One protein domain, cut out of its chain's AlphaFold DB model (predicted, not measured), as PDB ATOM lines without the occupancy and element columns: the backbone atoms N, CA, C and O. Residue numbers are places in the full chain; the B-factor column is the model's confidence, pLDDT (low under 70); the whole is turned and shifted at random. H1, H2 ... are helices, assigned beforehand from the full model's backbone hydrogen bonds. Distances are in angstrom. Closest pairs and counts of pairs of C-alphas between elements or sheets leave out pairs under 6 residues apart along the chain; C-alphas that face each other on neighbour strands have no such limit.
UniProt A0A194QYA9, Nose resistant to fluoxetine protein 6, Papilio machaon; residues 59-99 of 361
ATOM      1  N   PHE A  59     -45.823 -27.980  35.631       90.62
ATOM      2  CA  PHE A  59     -46.449 -26.734  35.179       90.62
ATOM      3  C   PHE A  59     -45.405 -25.662  34.812       90.62
ATOM      4  O   PHE A  59     -45.497 -25.036  33.755       90.62
ATOM      5  N   GLY A  60     -44.368 -25.501  35.644       91.25
ATOM      6  CA  GLY A  60     -43.284 -24.546  35.400       91.25
ATOM      7  C   GLY A  60     -42.457 -24.871  34.153       91.25
ATOM      8  O   GLY A  60     -42.064 -23.960  33.418       91.25
ATOM      9  N   LYS A  61     -42.267 -26.160  33.847       92.44
ATOM     10  CA  LYS A  61     -41.604 -26.603  32.616       92.44
ATOM     11  C   LYS A  61     -42.420 -26.253  31.376       92.44
ATOM     12  O   LYS A  61     -41.874 -25.662  30.448       92.44
ATOM     13  N   THR A  62     -43.723 -26.533  31.380       93.69
ATOM     14  CA  THR A  62     -44.621 -26.155  30.277       93.69
ATOM     15  C   THR A  62     -44.626 -24.643  30.058       93.69
ATOM     16  O   THR A  62     -44.466 -24.189  28.926       93.69
ATOM     17  N   LEU A  63     -44.724 -23.851  31.131       94.31
ATOM     18  CA  LEU A  63     -44.664 -22.390  31.050       94.31
ATOM     19  C   LEU A  63     -43.341 -21.903  30.442       94.31
ATOM     20  O   LEU A  63     -43.341 -21.023  29.584       94.31
ATOM     21  N   SER A  64     -42.220 -22.499  30.853       95.19
ATOM     22  CA  SER A  64     -40.887 -22.142  30.356       95.19
ATOM     23  C   SER A  64     -40.721 -22.459  28.874       95.19
ATOM     24  O   SER A  64     -40.227 -21.622  28.123       95.19
ATOM     25  N   ILE A  65     -41.165 -23.640  28.431       95.31
ATOM     26  CA  ILE A  65     -41.125 -24.031  27.016       95.31
ATOM     27  C   ILE A  65     -41.965 -23.060  26.182       95.31
ATOM     28  O   ILE A  65     -41.463 -22.511  25.203       95.31
ATOM     29  N   THR A  66     -43.200 -22.774  26.602       96.19
ATOM     30  CA  THR A  66     -44.073 -21.805  25.924       96.19
ATOM     31  C   THR A  66     -43.441 -20.415  25.862       96.19
ATOM     32  O   THR A  66     -43.477 -19.771  24.816       96.19
ATOM     33  N   PHE A  67     -42.806 -19.960  26.946       96.25
ATOM     34  CA  PHE A  67     -42.098 -18.680  26.995       96.25
ATOM     35  C   PHE A  67     -40.952 -18.606  25.975       96.25
ATOM     36  O   PHE A  67     -40.864 -17.634  25.221       96.25
ATOM     37  N   PHE A  68     -40.098 -19.631  25.892       96.69
ATOM     38  CA  PHE A  68     -39.007 -19.652  24.913       96.69
ATOM     39  C   PHE A  68     -39.509 -19.778  23.474       96.69
ATOM     40  O   PHE A  68     -38.982 -19.095  22.598       96.69
ATOM     41  N   LEU A  69     -40.548 -20.581  23.223       96.94
ATOM     42  CA  LEU A  69     -41.177 -20.675  21.903       96.94
ATOM     43  C   LEU A  69     -41.778 -19.334  21.466       96.94
ATOM     44  O   LEU A  69     -41.591 -18.931  20.320       96.94
ATOM     45  N   ALA A  70     -42.427 -18.605  22.379       96.25
ATOM     46  CA  ALA A  70     -42.947 -17.269  22.104       96.25
ATOM     47  C   ALA A  70     -41.825 -16.272  21.766       96.25
ATOM     48  O   ALA A  70     -41.958 -15.501  20.817       96.25
ATOM     49  N   ILE A  71     -40.695 -16.308  22.485       94.88
ATOM     50  CA  ILE A  71     -39.528 -15.473  22.158       94.88
ATOM     51  C   ILE A  71     -38.966 -15.834  20.782       94.88
ATOM     52  O   ILE A  71     -38.710 -14.937  19.984       94.88
ATOM     53  N   ILE A  72     -38.794 -17.123  20.478       95.94
ATOM     54  CA  ILE A  72     -38.294 -17.575  19.171       95.94
ATOM     55  C   ILE A  72     -39.226 -17.111  18.046       95.94
ATOM     56  O   ILE A  72     -38.743 -16.643  17.016       95.94
ATOM     57  N   LEU A  73     -40.543 -17.174  18.256       95.94
ATOM     58  CA  LEU A  73     -41.540 -16.674  17.311       95.94
ATOM     59  C   LEU A  73     -41.442 -15.154  17.112       95.94
ATOM     60  O   LEU A  73     -41.486 -14.677  15.982       95.94
ATOM     61  N   LEU A  74     -41.280 -14.378  18.185       94.69
ATOM     62  CA  LEU A  74     -41.101 -12.926  18.085       94.69
ATOM     63  C   LEU A  74     -39.791 -12.557  17.380       94.69
ATOM     64  O   LEU A  74     -39.775 -11.629  16.575       94.69
ATOM     65  N   LEU A  75     -38.708 -13.293  17.643       95.62
ATOM     66  CA  LEU A  75     -37.423 -13.109  16.969       95.62
ATOM     67  C   LEU A  75     -37.518 -13.438  15.476       95.62
ATOM     68  O   LEU A  75     -36.989 -12.688  14.654       95.62
ATOM     69  N   SER A  76     -38.187 -14.535  15.105       95.19
ATOM     70  CA  SER A  76     -38.349 -14.918  13.700       95.19
ATOM     71  C   SER A  76     -39.233 -13.919  12.959       95.19
ATOM     72  O   SER A  76     -38.809 -13.374  11.941       95.19
ATOM     73  N   MET A  77     -40.399 -13.585  13.516       94.50
ATOM     74  CA  MET A  77     -41.320 -12.600  12.954       94.50
ATOM     75  C   MET A  77     -40.661 -11.220  12.841       94.50
ATOM     76  O   MET A  77     -40.741 -10.585  11.793       94.50
ATOM     77  N   GLY A  78     -39.935 -10.792  13.879       94.69
ATOM     78  CA  GLY A  78     -39.219  -9.519  13.898       94.69
ATOM     79  C   GLY A  78     -38.067  -9.446  12.913       94.69
ATOM     80  O   GLY A  78     -37.816  -8.390  12.354       94.69
ATOM     81  N   THR A  79     -37.384 -10.558  12.655       94.56
ATOM     82  CA  THR A  79     -36.287 -10.592  11.680       94.56
ATOM     83  C   THR A  79     -36.802 -10.658  10.241       94.56
ATOM     84  O   THR A  79     -36.200 -10.049   9.359       94.56
ATOM     85  N   ILE A  80     -37.899 -11.384   9.993       94.00
ATOM     86  CA  ILE A  80     -38.498 -11.533   8.657       94.00
ATOM     87  C   ILE A  80     -39.174 -10.234   8.205       94.00
ATOM     88  O   ILE A  80     -39.040  -9.858   7.044       94.00
ATOM     89  N   LEU A  81     -39.880  -9.547   9.109       92.31
ATOM     90  CA  LEU A  81     -40.634  -8.328   8.793       92.31
ATOM     91  C   LEU A  81     -39.803  -7.038   8.884       92.31
ATOM     92  O   LEU A  81     -40.326  -5.959   8.621       92.31
ATOM     93  N   ASP A  82     -38.516  -7.129   9.230       91.69
ATOM     94  CA  ASP A  82     -37.619  -5.973   9.298       91.69
ATOM     95  C   ASP A  82     -37.209  -5.496   7.896       91.69
ATOM     96  O   ASP A  82     -36.280  -6.016   7.264       91.69
ATOM     97  N   ASP A  83     -37.894  -4.453   7.432       89.19
ATOM     98  CA  ASP A  83     -37.648  -3.754   6.169       89.19
ATOM     99  C   ASP A  83     -36.495  -2.729   6.248       89.19
ATOM    100  O   ASP A  83     -36.166  -2.066   5.261       89.19
ATOM    101  N   GLY A  84     -35.846  -2.603   7.412       84.69
ATOM    102  CA  GLY A  84     -34.768  -1.656   7.673       84.69
ATOM    103  C   GLY A  84     -35.228  -0.217   7.926       84.69
ATOM    104  O   GLY A  84     -34.380   0.623   8.246       84.69
ATOM    105  N   LYS A  85     -36.528   0.081   7.823       88.31
ATOM    106  CA  LYS A  85     -37.093   1.397   8.133       88.31
ATOM    107  C   LYS A  85     -37.462   1.488   9.614       88.31
ATOM    108  O   LYS A  85     -37.459   0.510  10.367       88.31
ATOM    109  N   GLU A  86     -37.723   2.704  10.081       85.81
ATOM    110  CA  GLU A  86     -38.320   2.870  11.404       85.81
ATOM    111  C   GLU A  86     -39.798   2.489  11.356       85.81
ATOM    112  O   GLU A  86     -40.511   2.896  10.442       85.81
ATOM    113  N   GLY A  87     -40.250   1.709  12.343       84.94
ATOM    114  CA  GLY A  87     -41.646   1.289  12.423       84.94
ATOM    115  C   GLY A  87     -42.569   2.498  12.564       84.94
ATOM    116  O   GLY A  87     -42.358   3.342  13.443       84.94
ATOM    117  N   ALA A  88     -43.594   2.569  11.720       87.88
ATOM    118  CA  ALA A  88     -44.608   3.611  11.736       87.88
ATOM    119  C   ALA A  88     -45.572   3.423  12.918       87.88
ATOM    120  O   ALA A  88     -45.963   4.393  13.569       87.88
ATOM    121  N   THR A  89     -45.906   2.174  13.251       92.31
ATOM    122  CA  THR A  89     -46.797   1.840  14.373       92.31
ATOM    123  C   THR A  89     -46.033   1.383  15.619       92.31
ATOM    124  O   THR A  89     -44.890   0.928  15.554       92.31
ATOM    125  N   ASN A  90     -46.670   1.456  16.796       91.69
ATOM    126  CA  ASN A  90     -46.087   0.916  18.035       91.69
ATOM    127  C   ASN A  90     -45.830  -0.596  17.945       91.69
ATOM    128  O   ASN A  90     -44.864  -1.087  18.526       91.69
ATOM    129  N   PHE A  91     -46.667  -1.318  17.195       89.69
ATOM    130  CA  PHE A  91     -46.492  -2.744  16.943       89.69
ATOM    131  C   PHE A  91     -45.247  -3.015  16.089       89.69
ATOM    132  O   PHE A  91     -44.415  -3.826  16.479       89.69
ATOM    133  N   GLU A  92     -45.054  -2.278  14.993       90.06
ATOM    134  CA  GLU A  92     -43.842  -2.379  14.166       90.06
ATOM    135  C   GLU A  92     -42.584  -1.990  14.949       90.06
ATOM    136  O   GLU A  92     -41.557  -2.648  14.834       90.06
ATOM    137  N   LYS A  93     -42.650  -0.962  15.807       91.38
ATOM    138  CA  LYS A  93     -41.525  -0.594  16.686       91.38
ATOM    139  C   LYS A  93     -41.165  -1.715  17.656       91.38
ATOM    140  O   LYS A  93     -39.979  -1.989  17.844       91.38
ATOM    141  N   LEU A  94     -42.169  -2.353  18.264       90.56
ATOM    142  CA  LEU A  94     -41.967  -3.506  19.141       90.56
ATOM    143  C   LEU A  94     -41.353  -4.669  18.361       90.56
ATOM    144  O   LEU A  94     -40.373  -5.257  18.805       90.56
ATOM    145  N   LEU A  95     -41.882  -4.962  17.179       90.69
ATOM    146  CA  LEU A  95     -41.426  -6.060  16.345       90.69
ATOM    147  C   LEU A  95     -39.986  -5.852  15.842       90.69
ATOM    148  O   LEU A  95     -39.146  -6.744  15.965       90.69
ATOM    149  N   ASN A  96     -39.654  -4.632  15.415       92.06
ATOM    150  CA  ASN A  96     -38.300  -4.231  15.027       92.06
ATOM    151  C   ASN A  96     -37.314  -4.278  16.207       92.06
ATOM    152  O   ASN A  96     -36.107  -4.387  15.985       92.06
ATOM    153  N   ALA A  97     -37.789  -4.209  17.458       91.38
ATOM    154  CA  ALA A  97     -36.946  -4.411  18.637       91.38
ATOM    155  C   ALA A  97     -36.506  -5.878  18.797       91.38
ATOM    156  O   ALA A  97     -35.424  -6.119  19.334       91.38
ATOM    157  N   PHE A  98     -37.283  -6.839  18.280       93.50
ATOM    158  CA  PHE A  98     -36.941  -8.266  18.243       93.50
ATOM    159  C   PHE A  98     -36.192  -8.690  16.967       93.50
ATOM    160  O   PHE A  98     -35.746  -9.832  16.883       93.50
ATOM    161  N   SER A  99     -35.979  -7.797  15.992       95.56
ATOM    162  CA  SER A  99     -35.181  -8.115  14.799       95.56
ATOM    163  C   SER A  99     -33.742  -8.479  15.170       95.56
ATOM    164  O   SER A  99     -32.966  -7.648  15.660       95.56
TER     165      SER A  99
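Overview. This is residues 59 to 99 of the 361 residues of the protein "Nose resistant to fluoxetine protein 6" of Papilio machaon (UniProt A0A194QYA9). One long straight helix, H1, makes the length of this domain, and beyond its residue 80 the backbone loops round through residues 81 to 89 and folds back, where a short helix, H2, packs crosswise on residues 74 to 79 of H1. The first part of H1, residues 59 to 70, sticks out as a free arm, away from the small head made by the loop, H2 and the end of H1. The printed part has 41 residues with two named helices, H1 then H2, and no named strand; the class is all helix. The whole is loose, with a radius of gyration of the C-alphas of 12.4 A, and its C-alphas span 40 by 17 by 9 A, a rod in outline.

Arrangement. Start at Phe 59 and go along H1, residues 59 to 80: its residues 59 to 70 stand free. Further on, look at residues 74 to 79, with which alone H1 touches H2, residues 90 to 97. The closest C-alphas of the two helices are those of Gly 78 and Leu 95, 4.8 A apart. Their lines are about perpendicular, at 86 degrees. In both H1 and H2, every O i to N i+4 pair is within hydrogen-bond range.

Along the chain. Find C-alpha 59 at (-46.449, -26.734, 35.179); from there H1 runs 31.6 A to C-alpha 80 at (-38.498, -11.533, 8.657). After the nine residues of the link, H2 begins at Asn 90 and runs 10.6 A to C-alpha 97 at (-36.946, -4.411, 18.637).

Size, cuts and confidence. The two C-alphas farthest apart are those of Phe 59 and Lys 85, at 40.1 A. The link from H1 to H2 is short, and the printed part has no cut. In this predicted model the mean pLDDT of the printed part is 92.7, and no printed residue is under 70.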